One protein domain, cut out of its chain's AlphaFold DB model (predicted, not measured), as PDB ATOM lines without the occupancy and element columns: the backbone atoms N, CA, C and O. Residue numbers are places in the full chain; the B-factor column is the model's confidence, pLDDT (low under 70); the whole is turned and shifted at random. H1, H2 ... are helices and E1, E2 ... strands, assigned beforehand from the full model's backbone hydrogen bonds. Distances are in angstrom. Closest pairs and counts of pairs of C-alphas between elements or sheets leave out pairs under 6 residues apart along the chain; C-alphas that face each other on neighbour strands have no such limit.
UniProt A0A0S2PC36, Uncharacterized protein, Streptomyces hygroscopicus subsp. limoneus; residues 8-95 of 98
ATOM      1  N   LEU A   8     -18.906 -38.829 -32.936       97.94
ATOM      2  CA  LEU A   8     -20.015 -37.910 -33.170       97.94
ATOM      3  C   LEU A   8     -19.477 -36.492 -33.402       97.94
ATOM      4  O   LEU A   8     -18.677 -36.006 -32.603       97.94
ATOM      5  N   VAL A   9     -19.948 -35.824 -34.454       97.81
ATOM      6  CA  VAL A   9     -19.588 -34.437 -34.783       97.81
ATOM      7  C   VAL A   9     -20.834 -33.599 -35.097       97.81
ATOM      8  O   VAL A   9     -21.826 -34.140 -35.603       97.81
ATOM      9  N   PRO A  10     -20.829 -32.284 -34.806       96.81
ATOM     10  CA  PRO A  10     -21.874 -31.391 -35.290       96.81
ATOM     11  C   PRO A  10     -21.771 -31.247 -36.812       96.81
ATOM     12  O   PRO A  10     -20.670 -31.198 -37.353       96.81
ATOM     13  N   VAL A  11     -22.911 -31.141 -37.498       96.50
ATOM     14  CA  VAL A  11     -22.950 -30.948 -38.956       96.50
ATOM     15  C   VAL A  11     -23.876 -29.789 -39.290       96.50
ATOM     16  O   VAL A  11     -25.003 -29.700 -38.797       96.50
ATOM     17  N   ARG A  12     -23.411 -28.876 -40.147       94.44
ATOM     18  CA  ARG A  12     -24.240 -27.752 -40.603       94.44
ATOM     19  C   ARG A  12     -25.314 -28.253 -41.564       94.44
ATOM     20  O   ARG A  12     -25.082 -29.177 -42.334       94.44
ATOM     21  N   SER A  13     -26.473 -27.588 -41.601       91.81
ATOM     22  CA  SER A  13     -27.570 -27.980 -42.503       91.81
ATOM     23  C   SER A  13     -27.109 -28.152 -43.952       91.81
ATOM     24  O   SER A  13     -27.382 -29.181 -44.555       91.81
ATOM     25  N   ARG A  14     -26.357 -27.191 -44.506       91.50
ATOM     26  CA  ARG A  14     -25.859 -27.274 -45.888       91.50
ATOM     27  C   ARG A  14     -25.005 -28.522 -46.130       91.50
ATOM     28  O   ARG A  14     -25.267 -29.243 -47.081       91.50
ATOM     29  N   GLU A  15     -24.058 -28.789 -45.241       93.75
ATOM     30  CA  GLU A  15     -23.145 -29.930 -45.328       93.75
ATOM     31  C   GLU A  15     -23.889 -31.268 -45.256       93.75
ATOM     32  O   GLU A  15     -23.655 -32.142 -46.082       93.75
ATOM     33  N   ALA A  16     -24.866 -31.402 -44.351       93.00
ATOM     34  CA  ALA A  16     -25.698 -32.603 -44.285       93.00
ATOM     35  C   ALA A  16     -26.481 -32.826 -45.589       93.00
ATOM     36  O   ALA A  16     -26.564 -33.948 -46.086       93.00
ATOM     37  N   LYS A  17     -27.041 -31.758 -46.170       90.88
ATOM     38  CA  LYS A  17     -27.774 -31.836 -47.442       90.88
ATOM     39  C   LYS A  17     -26.848 -32.205 -48.602       90.88
ATOM     40  O   LYS A  17     -27.243 -32.999 -49.450       90.88
ATOM     41  N   ASP A  18     -25.644 -31.643 -48.637       91.69
ATOM     42  CA  ASP A  18     -24.642 -31.939 -49.664       91.69
ATOM     43  C   ASP A  18     -24.165 -33.394 -49.553       91.69
ATOM     44  O   ASP A  18     -24.146 -34.102 -50.557       91.69
ATOM     45  N   PHE A  19     -23.930 -33.891 -48.335       93.12
ATOM     46  CA  PHE A  19     -23.616 -35.300 -48.093       93.12
ATOM     47  C   PHE A  19     -24.745 -36.230 -48.563       93.12
ATOM     48  O   PHE A  19     -24.496 -37.192 -49.288       93.12
ATOM     49  N   VAL A  20     -26.003 -35.933 -48.214       90.44
ATOM     50  CA  VAL A  20     -27.166 -36.722 -48.663       90.44
ATOM     51  C   VAL A  20     -27.251 -36.767 -50.190       90.44
ATOM     52  O   VAL A  20     -27.519 -37.832 -50.735       90.44
ATOM     53  N   ARG A  21     -26.986 -35.661 -50.897       88.75
ATOM     54  CA  ARG A  21     -27.020 -35.627 -52.374       88.75
ATOM     55  C   ARG A  21     -25.978 -36.536 -53.017       88.75
ATOM     56  O   ARG A  21     -26.264 -37.117 -54.063       88.75
ATOM     57  N   THR A  22     -24.808 -36.678 -52.397       87.50
ATOM     58  CA  THR A  22     -23.750 -37.585 -52.870       87.50
ATOM     59  C   THR A  22     -24.221 -39.039 -52.879       87.50
ATOM     60  O   THR A  22     -23.977 -39.758 -53.847       87.50
ATOM     61  N   TRP A  23     -24.947 -39.457 -51.837       83.12
ATOM     62  CA  TRP A  23     -25.364 -40.853 -51.641       83.12
ATOM     63  C   TRP A  23     -26.782 -41.161 -52.140       83.12
ATOM     64  O   TRP A  23     -27.080 -42.292 -52.517       83.12
ATOM     65  N   HIS A  24     -27.657 -40.158 -52.206       79.44
ATOM     66  CA  HIS A  24     -29.055 -40.289 -52.604       79.44
ATOM     67  C   HIS A  24     -29.418 -39.245 -53.663       79.44
ATOM     68  O   HIS A  24     -29.991 -38.194 -53.378       79.44
ATOM     69  N   ARG A  25     -29.133 -39.575 -54.928       66.44
ATOM     70  CA  ARG A  25     -29.306 -38.676 -56.086       66.44
ATOM     71  C   ARG A  25     -30.747 -38.193 -56.323       66.44
ATOM     72  O   ARG A  25     -30.935 -37.186 -56.993       66.44
ATOM     73  N   HIS A  26     -31.752 -38.878 -55.768       71.56
ATOM     74  CA  HIS A  26     -33.176 -38.567 -55.976       71.56
ATOM     75  C   HIS A  26     -33.914 -38.077 -54.722       71.56
ATOM     76  O   HIS A  26     -35.082 -37.701 -54.815       71.56
ATOM     77  N   HIS A  27     -33.267 -38.046 -53.552       65.12
ATOM     78  CA  HIS A  27     -33.947 -37.705 -52.300       65.12
ATOM     79  C   HIS A  27     -33.471 -36.369 -51.752       65.12
ATOM     80  O   HIS A  27     -32.501 -36.281 -51.000       65.12
ATOM     81  N   ALA A  28     -34.215 -35.315 -52.087       62.94
ATOM     82  CA  ALA A  28     -34.038 -34.039 -51.421       62.94
ATOM     83  C   ALA A  28     -34.392 -34.164 -49.918       62.94
ATOM     84  O   ALA A  28     -35.343 -34.872 -49.546       62.94
ATOM     85  N   PRO A  29     -33.633 -33.491 -49.041       61.41
ATOM     86  CA  PRO A  29     -33.953 -33.405 -47.625       61.41
ATOM     87  C   PRO A  29     -35.227 -32.564 -47.439       61.41
ATOM     88  O   PRO A  29     -35.345 -31.509 -48.070       61.41
ATOM     89  N   PRO A  30     -36.183 -33.015 -46.606       67.06
ATOM     90  CA  PRO A  30     -37.442 -32.309 -46.417       67.06
ATOM     91  C   PRO A  30     -37.226 -30.923 -45.778       67.06
ATOM     92  O   PRO A  30     -36.230 -30.706 -45.073       67.06
ATOM     93  N   PRO A  31     -38.129 -29.957 -46.025       68.50
ATOM     94  CA  PRO A  31     -38.120 -28.683 -45.313       68.50
ATOM     95  C   PRO A  31     -38.408 -28.913 -43.820       68.50
ATOM     96  O   PRO A  31     -39.206 -29.779 -43.476       68.50
ATOM     97  N   GLY A  32     -37.775 -28.135 -42.934       78.56
ATOM     98  CA  GLY A  32     -38.033 -28.212 -41.485       78.56
ATOM     99  C   GLY A  32     -36.975 -28.940 -40.649       78.56
ATOM    100  O   GLY A  32     -37.302 -29.471 -39.589       78.56
ATOM    101  N   GLN A  33     -35.713 -28.955 -41.091       90.19
ATOM    102  CA  GLN A  33     -34.594 -29.376 -40.242       90.19
ATOM    103  C   GLN A  33     -34.522 -28.508 -38.977       90.19
ATOM    104  O   GLN A  33     -34.499 -27.281 -39.077       90.19
ATOM    105  N   ILE A  34     -34.382 -29.158 -37.821       93.81
ATOM    106  CA  ILE A  34     -34.033 -28.513 -36.550       93.81
ATOM    107  C   ILE A  34     -32.531 -28.642 -36.303       93.81
ATOM    108  O   ILE A  34     -31.847 -27.642 -36.106       93.81
ATOM    109  N   PHE A  35     -31.986 -29.858 -36.386       95.69
ATOM    110  CA  PHE A  35     -30.551 -30.095 -36.235       95.69
ATOM    111  C   PHE A  35     -30.065 -31.246 -37.120       95.69
ATOM    112  O   PHE A  35     -30.850 -32.004 -37.690       95.69
ATOM    113  N   ALA A  36     -28.748 -31.349 -37.271       96.94
ATOM    114  CA  ALA A  36     -28.102 -32.481 -37.919       96.94
ATOM    115  C   ALA A  36     -26.852 -32.888 -37.136       96.94
ATOM    116  O   ALA A  36     -26.205 -32.059 -36.493       96.94
ATOM    117  N   VAL A  37     -26.526 -34.173 -37.204       98.00
ATOM    118  CA  VAL A  37     -25.334 -34.761 -36.589       98.00
ATOM    119  C   VAL A  37     -24.629 -35.670 -37.584       98.00
ATOM    120  O   VAL A  37     -25.258 -36.203 -38.500       98.00
ATOM    121  N   GLY A  38     -23.323 -35.839 -37.401       97.81
ATOM    122  CA  GLY A  38     -22.472 -36.637 -38.270       97.81
ATOM    123  C   GLY A  38     -21.647 -37.663 -37.511       97.81
ATOM    124  O   GLY A  38     -21.399 -37.522 -36.313       97.81
ATOM    125  N   ALA A  39     -21.209 -38.685 -38.234       98.06
ATOM    126  CA  ALA A  39     -20.204 -39.633 -37.787       98.06
ATOM    127  C   ALA A  39     -18.947 -39.417 -38.628       98.06
ATOM    128  O   ALA A  39     -19.002 -39.574 -39.848       98.06
ATOM    129  N   ALA A  40     -17.844 -39.040 -37.988       97.25
ATOM    130  CA  ALA A  40     -16.549 -38.881 -38.641       97.25
ATOM    131  C   ALA A  40     -15.585 -39.990 -38.210       97.25
ATOM    132  O   ALA A  40     -15.664 -40.446 -37.065       97.25
ATOM    133  N   ASP A  41     -14.697 -40.413 -39.107       95.81
ATOM    134  CA  ASP A  41     -13.578 -41.297 -38.761       95.81
ATOM    135  C   ASP A  41     -12.472 -40.541 -38.000       95.81
ATOM    136  O   ASP A  41     -12.613 -39.365 -37.632       95.81
ATOM    137  N   GLU A  42     -11.392 -41.244 -37.670       93.88
ATOM    138  CA  GLU A  42     -10.297 -40.705 -36.860       93.88
ATOM    139  C   GLU A  42      -9.578 -39.571 -37.600       93.88
ATOM    140  O   GLU A  42      -9.259 -38.539 -36.995       93.88
ATOM    141  N   GLU A  43      -9.475 -39.709 -38.920       93.88
ATOM    142  CA  GLU A  43      -8.947 -38.743 -39.879       93.88
ATOM    143  C   GLU A  43      -9.852 -37.509 -40.044       93.88
ATOM    144  O   GLU A  43      -9.440 -36.500 -40.614       93.88
ATOM    145  N   GLY A  44     -11.071 -37.547 -39.499       93.50
ATOM    146  CA  GLY A  44     -12.034 -36.450 -39.556       93.50
ATOM    147  C   GLY A  44     -12.895 -36.442 -40.817       93.50
ATOM    148  O   GLY A  44     -13.640 -35.485 -41.032       93.50
ATOM    149  N   THR A  45     -12.846 -37.500 -41.622       94.81
ATOM    150  CA  THR A  45     -13.703 -37.671 -42.793       94.81
ATOM    151  C   THR A  45     -15.120 -37.981 -42.343       94.81
ATOM    152  O   THR A  45     -15.364 -38.933 -41.601       94.81
ATOM    153  N   LEU A  46     -16.085 -37.202 -42.823       96.25
ATOM    154  CA  LEU A  46     -17.498 -37.459 -42.577       96.25
ATOM    155  C   LEU A  46     -17.931 -38.739 -43.312       96.25
ATOM    156  O   LEU A  46     -17.819 -38.821 -44.532       96.25
ATOM    157  N   ARG A  47     -18.424 -39.734 -42.569       96.06
ATOM    158  CA  ARG A  47     -18.830 -41.059 -43.082       96.06
ATOM    159  C   ARG A  47     -20.340 -41.239 -43.138       96.06
ATOM    160  O   ARG A  47     -20.852 -42.009 -43.945       96.06
ATOM    161  N   ALA A  48     -21.063 -40.531 -42.276       96.81
ATOM    162  CA  ALA A  48     -22.516 -40.557 -42.255       96.81
ATOM    163  C   ALA A  48     -23.105 -39.288 -41.640       96.81
ATOM    164  O   ALA A  48     -22.459 -38.619 -40.830       96.81
ATOM    165  N   VAL A  49     -24.361 -39.002 -41.975       97.00
ATOM    166  CA  VAL A  49     -25.154 -37.898 -41.424       97.00
ATOM    167  C   VAL A  49     -26.560 -38.360 -41.064       97.00
ATOM    168  O   VAL A  49     -27.138 -39.219 -41.732       97.00
ATOM    169  N   ALA A  50     -27.132 -37.741 -40.037       96.75
ATOM    170  CA  ALA A  50     -28.555 -37.806 -39.733       96.75
ATOM    171  C   ALA A  50     -29.128 -36.391 -39.636       96.75
ATOM    172  O   ALA A  50     -28.552 -35.515 -38.986       96.75
ATOM    173  N   ILE A  51     -30.270 -36.179 -40.286       95.56
ATOM    174  CA  ILE A  51     -31.017 -34.923 -40.286       95.56
ATOM    175  C   ILE A  51     -32.292 -35.134 -39.481       95.56
ATOM    176  O   ILE A  51     -33.119 -35.983 -39.824       95.56
ATOM    177  N   VAL A  52     -32.454 -34.325 -38.439       95.75
ATOM    178  CA  VAL A  52     -33.616 -34.350 -37.554       95.75
ATOM    179  C   VAL A  52     -34.450 -33.100 -37.785       95.75
ATOM    180  O   VAL A  52     -33.925 -31.984 -37.868       95.75
ATOM    181  N   GLY A  53     -35.756 -33.285 -37.909       93.56
ATOM    182  CA  GLY A  53     -36.685 -32.210 -38.215       93.56
ATOM    183  C   GLY A  53     -38.077 -32.475 -37.675       93.56
ATOM    184  O   GLY A  53     -38.323 -33.486 -37.015       93.56
ATOM    185  N   ARG A  54     -38.982 -31.547 -37.984       91.12
ATOM    186  CA  ARG A  54     -40.416 -31.768 -37.786       91.12
ATOM    187  C   ARG A  54     -40.871 -33.002 -38.574       91.12
ATOM    188  O   ARG A  54     -40.339 -33.229 -39.668       91.12
ATOM    189  N   PRO A  55     -41.836 -33.774 -38.056       87.69
ATOM    190  CA  PRO A  55     -42.370 -34.926 -38.764       87.69
ATOM    191  C   PRO A  55     -42.896 -34.551 -40.147       87.69
ATOM    192  O   PRO A  55     -43.539 -33.515 -40.326       87.69
ATOM    193  N   VAL A  56     -42.639 -35.402 -41.141       83.12
ATOM    194  CA  VAL A  56     -43.146 -35.173 -42.508       83.12
ATOM    195  C   VAL A  56     -44.667 -35.349 -42.544       83.12
ATOM    196  O   VAL A  56     -45.387 -34.644 -43.255       83.12
ATOM    197  N   ALA A  57     -45.165 -36.295 -41.753       83.31
ATOM    198  CA  ALA A  57     -46.579 -36.539 -41.573       83.31
ATOM    199  C   ALA A  57     -47.204 -35.476 -40.656       83.31
ATOM    200  O   ALA A  57     -46.953 -35.458 -39.456       83.31
ATOM    201  N   ARG A  58     -48.090 -34.633 -41.210       77.31
ATOM    202  CA  ARG A  58     -48.718 -33.513 -40.474       77.31
ATOM    203  C   ARG A  58     -49.446 -33.931 -39.193       77.31
ATOM    204  O   ARG A  58     -49.553 -33.126 -38.284       77.31
ATOM    205  N   HIS A  59     -49.959 -35.160 -39.129       84.50
ATOM    206  CA  HIS A  59     -50.669 -35.668 -37.951       84.50
ATOM    207  C   HIS A  59     -49.740 -35.989 -36.768       84.50
ATOM    208  O   HIS A  59     -50.229 -36.116 -35.654       84.50
ATOM    209  N   LEU A  60     -48.430 -36.123 -37.005       81.00
ATOM    210  CA  LEU A  60     -47.414 -36.326 -35.965       81.00
ATOM    211  C   LEU A  60     -46.739 -35.015 -35.548       81.00
ATOM    212  O   LEU A  60     -45.936 -34.999 -34.624       81.00
ATOM    213  N   ASP A  61     -47.031 -33.914 -36.236       83.88
ATOM    214  CA  ASP A  61     -46.456 -32.601 -35.964       83.88
ATOM    215  C   ASP A  61     -47.212 -31.907 -34.821       83.88
ATOM    216  O   ASP A  61     -47.876 -30.887 -34.992       83.88
ATOM    217  N   ASP A  62     -47.142 -32.532 -33.647       87.69
ATOM    218  CA  ASP A  62     -47.818 -32.150 -32.402       87.69
ATOM    219  C   ASP A  62     -47.071 -31.068 -31.593       87.69
ATOM    220  O   ASP A  62     -47.499 -30.679 -30.509       87.69
ATOM    221  N   GLY A  63     -45.941 -30.577 -32.112       87.25
ATOM    222  CA  GLY A  63     -45.067 -29.605 -31.448       87.25
ATOM    223  C   GLY A  63     -44.050 -30.201 -30.465       87.25
ATOM    224  O   GLY A  63     -43.171 -29.478 -30.002       87.25
ATOM    225  N   THR A  64     -44.116 -31.504 -30.187       91.00
ATOM    226  CA  THR A  64     -43.269 -32.226 -29.215       91.00
ATOM    227  C   THR A  64     -42.526 -33.429 -29.806       91.00
ATOM    228  O   THR A  64     -41.591 -33.950 -29.187       91.00
ATOM    229  N   THR A  65     -42.879 -33.829 -31.026       91.38
ATOM    230  CA  THR A  65     -42.262 -34.933 -31.761       91.38
ATOM    231  C   THR A  65     -41.219 -34.432 -32.761       91.38
ATOM    232  O   THR A  65     -41.467 -33.500 -33.525       91.38
ATOM    233  N   LEU A  66     -40.059 -35.100 -32.806       93.44
ATOM    234  CA  LEU A  66     -39.065 -34.957 -33.874       93.44
ATOM    235  C   LEU A  66     -38.843 -36.274 -34.604       93.44
ATOM    236  O   LEU A  66     -38.808 -37.342 -33.999       93.44
ATOM    237  N   GLU A  67     -38.608 -36.176 -35.908       93.06
ATOM    238  CA  GLU A  67     -38.347 -37.309 -36.785       93.06
ATOM    239  C   GLU A  67     -36.894 -37.271 -37.276       93.06
ATOM    240  O   GLU A  67     -36.384 -36.223 -37.691       93.06
ATOM    241  N   VAL A  68     -36.224 -38.428 -37.301       94.00
ATOM    242  CA  VAL A  68     -35.006 -38.596 -38.106       94.00
ATOM    243  C   VAL A  68     -35.421 -38.683 -39.573       94.00
ATOM    244  O   VAL A  68     -35.573 -39.756 -40.144       94.00
ATOM    245  N   THR A  69     -35.636 -37.518 -40.174       92.06
ATOM    246  CA  THR A  69     -36.205 -37.394 -41.520       92.06
ATOM    247  C   THR A  69     -35.318 -37.980 -42.617       92.06
ATOM    248  O   THR A  69     -35.824 -38.418 -43.651       92.06
ATOM    249  N   ARG A  70     -33.990 -37.963 -42.441       91.88
ATOM    250  CA  ARG A  70     -33.024 -38.545 -43.383       91.88
ATOM    251  C   ARG A  70     -31.791 -39.052 -42.657       91.88
ATOM    252  O   ARG A  70     -31.275 -38.387 -41.759       91.88
ATOM    253  N   THR A  71     -31.265 -40.165 -43.143       93.69
ATOM    254  CA  THR A  71     -29.912 -40.638 -42.855       93.69
ATOM    255  C   THR A  71     -29.209 -40.931 -44.173       93.69
ATOM    256  O   THR A  71     -29.850 -41.303 -45.154       93.69
ATOM    257  N   ALA A  72     -27.901 -40.710 -44.214       93.88
ATOM    258  CA  ALA A  72     -27.053 -41.131 -45.319       93.88
ATOM    259  C   ALA A  72     -25.727 -41.610 -44.740       93.88
ATOM    260  O   ALA A  72     -25.195 -40.987 -43.822       93.88
ATOM    261  N   SER A  73     -25.207 -42.708 -45.266       93.38
ATOM    262  CA  SER A  73     -23.947 -43.315 -44.850       93.38
ATOM    263  C   SER A  73     -23.266 -43.901 -46.076       93.38
ATOM    264  O   SER A  73     -23.935 -44.347 -47.007       93.38
ATOM    265  N   ASP A  74     -21.944 -43.928 -46.052       91.12
ATOM    266  CA  ASP A  74     -21.121 -44.582 -47.063       91.12
ATOM    267  C   ASP A  74     -20.938 -46.094 -46.834       91.12
ATOM    268  O   ASP A  74     -20.177 -46.750 -47.544       91.12
ATOM    269  N   GLY A  75     -21.622 -46.649 -45.830       89.50
ATOM    270  CA  GLY A  75     -21.507 -48.051 -45.426       89.50
ATOM    271  C   GLY A  75     -20.602 -48.283 -44.216       89.50
ATOM    272  O   GLY A  75     -20.431 -49.436 -43.816       89.50
ATOM    273  N   ALA A  76     -20.056 -47.232 -43.590       90.56
ATOM    274  CA  ALA A  76     -19.265 -47.366 -42.370       90.56
ATOM    275  C   ALA A  76     -20.030 -48.114 -41.258       90.56
ATOM    276  O   ALA A  76     -21.159 -47.770 -40.879       90.56
ATOM    277  N   ARG A  77     -19.385 -49.151 -40.707       91.62
ATOM    278  CA  ARG A  77     -19.943 -50.001 -39.647       91.62
ATOM    279  C   ARG A  77     -20.312 -49.148 -38.426       91.62
ATOM    280  O   ARG A  77     -19.571 -48.256 -38.032       91.62
ATOM    281  N   ASN A  78     -21.459 -49.441 -37.811       92.31
ATOM    282  CA  ASN A  78     -21.994 -48.768 -36.613       92.31
ATOM    283  C   ASN A  78     -22.374 -47.281 -36.767       92.31
ATOM    284  O   ASN A  78     -22.827 -46.679 -35.790       92.31
ATOM    285  N   ALA A  79     -22.269 -46.691 -37.963       94.69
ATOM    286  CA  ALA A  79     -22.571 -45.274 -38.158       94.69
ATOM    287  C   ALA A  79     -24.035 -44.936 -37.828       94.69
ATOM    288  O   ALA A  79     -24.300 -44.029 -37.043       94.69
ATOM    289  N   ASN A  80     -24.996 -45.709 -38.344       94.56
ATOM    290  CA  ASN A  80     -26.418 -45.450 -38.093       94.56
ATOM    291  C   ASN A  80     -26.788 -45.597 -36.613       94.56
ATOM    292  O   ASN A  80     -27.490 -44.743 -36.079       94.56
ATOM    293  N   SER A  81     -26.292 -46.630 -35.929       94.06
ATOM    294  CA  SER A  81     -26.564 -46.827 -34.500       94.06
ATOM    295  C   SER A  81     -26.038 -45.663 -33.655       94.06
ATOM    296  O   SER A  81     -26.745 -45.175 -32.772       94.06
ATOM    297  N   LEU A  82     -24.832 -45.168 -33.963       96.62
ATOM    298  CA  LEU A  82     -24.270 -43.972 -33.329       96.62
ATOM    299  C   LEU A  82     -25.168 -42.747 -33.559       96.62
ATOM    300  O   LEU A  82     -25.478 -42.021 -32.612       96.62
ATOM    301  N   LEU A  83     -25.595 -42.529 -34.804       97.81
ATOM    302  CA  LEU A  83     -26.404 -41.376 -35.190       97.81
ATOM    303  C   LEU A  83     -27.803 -41.400 -34.566       97.81
ATOM    304  O   LEU A  83     -28.228 -40.381 -34.029       97.81
ATOM    305  N   TYR A  84     -28.497 -42.542 -34.563       97.38
ATOM    306  CA  TYR A  84     -29.806 -42.670 -33.913       97.38
ATOM    307  C   TYR A  84     -29.711 -42.436 -32.403       97.38
ATOM    308  O   TYR A  84     -30.497 -41.669 -31.844       97.38
ATOM    309  N   GLY A  85     -28.705 -43.019 -31.741       97.31
ATOM    310  CA  GLY A  85     -28.475 -42.788 -30.314       97.31
ATOM    311  C   GLY A  85     -28.128 -41.329 -29.991       97.31
ATOM    312  O   GLY A  85     -28.517 -40.808 -28.945       97.31
ATOM    313  N   ALA A  86     -27.410 -40.638 -30.878       97.75
ATOM    314  CA  ALA A  86     -27.128 -39.213 -30.735       97.75
ATOM    315  C   ALA A  86     -28.372 -38.344 -30.960       97.75
ATOM    316  O   ALA A  86     -28.642 -37.464 -30.144       97.75
ATOM    317  N   ALA A  87     -29.144 -38.619 -32.012       97.31
ATOM    318  CA  ALA A  87     -30.382 -37.913 -32.323       97.31
ATOM    319  C   ALA A  87     -31.383 -38.001 -31.165       97.31
ATOM    320  O   ALA A  87     -31.919 -36.982 -30.745       97.31
ATOM    321  N   TRP A  88     -31.559 -39.193 -30.590       96.62
ATOM    322  CA  TRP A  88     -32.427 -39.400 -29.432       96.62
ATOM    323  C   TRP A  88     -31.992 -38.592 -28.207       96.62
ATOM    324  O   TRP A  88     -32.801 -37.898 -27.593       96.62
ATOM    325  N   ARG A  89     -30.699 -38.644 -27.857       97.31
ATOM    326  CA  ARG A  89     -30.165 -37.878 -26.720       97.31
ATOM    327  C   ARG A  89     -30.312 -36.372 -26.929       97.31
ATOM    328  O   ARG A  89     -30.671 -35.674 -25.987       97.31
ATOM    329  N   ALA A  90     -30.063 -35.885 -28.144       96.69
ATOM    330  CA  ALA A  90     -30.235 -34.478 -28.487       96.69
ATOM    331  C   ALA A  90     -31.708 -34.051 -28.413       96.69
ATOM    332  O   ALA A  90     -32.004 -33.037 -27.792       96.69
ATOM    333  N   ALA A  91     -32.630 -34.843 -28.971       95.88
ATOM    334  CA  ALA A  91     -34.065 -34.571 -28.904       95.88
ATOM    335  C   ALA A  91     -34.541 -34.440 -27.448       95.88
ATOM    336  O   ALA A  91     -35.144 -33.428 -27.094       95.88
ATOM    337  N   LYS A  92     -34.164 -35.386 -26.579       95.81
ATOM    338  CA  LYS A  92     -34.468 -35.315 -25.142       95.81
ATOM    339  C   LYS A  92     -33.891 -34.079 -24.464       95.81
ATOM    340  O   LYS A  92     -34.586 -33.423 -23.699       95.81
ATOM    341  N   ALA A  93     -32.628 -33.754 -24.737       96.75
ATOM    342  CA  ALA A  93     -31.971 -32.588 -24.145       96.75
ATOM    343  C   ALA A  93     -32.623 -31.259 -24.563       96.75
ATOM    344  O   ALA A  93     -32.557 -30.283 -23.823       96.75
ATOM    345  N   LEU A  94     -33.260 -31.228 -25.736       95.00
ATOM    346  CA  LEU A  94     -34.018 -30.086 -26.238       95.00
ATOM    347  C   LEU A  94     -35.485 -30.067 -25.760       95.00
ATOM    348  O   LEU A  94     -36.204 -29.130 -26.093       95.00
ATOM    349  N   GLY A  95     -35.928 -31.066 -24.987       94.81
ATOM    350  CA  GLY A  95     -37.287 -31.141 -24.435       94.81
ATOM    351  C   GLY A  95     -38.314 -31.869 -25.310       94.81
ATOM    352  O   GLY A  95     -39.508 -31.761 -25.047       94.81
TER     353      GLY A  95
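What this domain is: This is residues 8 to 95 of the 98 residues of an uncharacterized protein of Streptomyces hygroscopicus subsp. limoneus (UniProt A0A0S2PC36). A twisted four-stranded sheet forms the middle layer of three, with H1 crossing one face and H2 slanting over the other. The 88 printed residues run E1 H1 E2 E3 E4 H2, class mixed; the sheet's order is E1 E2 E3 E4, antiparallel, with E2 E3 E4 a meander, each strand the antiparallel neighbour of the one before. It is compact, radius of gyration of the C-alphas 12.6 A, spanning 40 by 30 by 20 A.

How they stand to each other: Start at edge strand E1, residues 8 to 10: N 9 and O 38 of E2, residues 33 to 40, are 2.9 A apart. In hairpin E2 and E3, residues 46 to 53, find N 37 and O 50 at 3.0 A; in hairpin E3 and E4, residues 67 to 73, N 51 and O 70 at 2.8 A. H1, residues 13 to 23, is on the sheet at height 7.9 A; its closest C-alphas to E4 are Val 20 and Ala 72, 5.5 A. H2, residues 79 to 93, is on the opposite face at height 8.1 A; Ala 39 of E2 is closest to Ala 79, C-alphas 6.1 A apart. In both helices every O i to N i+4 pair is within hydrogen-bond range.

Where its parts are: Find C-alpha 8 at (-20.015, -37.910, -33.170), where E1 begins; E2 runs 20.5 A, E3 20.4 A, E4 17.6 A, H1 15.9 A. H2 runs 21.1 A to C-alpha 93 at (-31.971, -32.588, -24.145).

The domain as a whole: The farthest C-alphas, Glu 43 and His 59, are 41.9 A apart. The printed part has no cut; the link E3 to E4 is long. Residues 25 and 27 to 31 have pLDDT under 70.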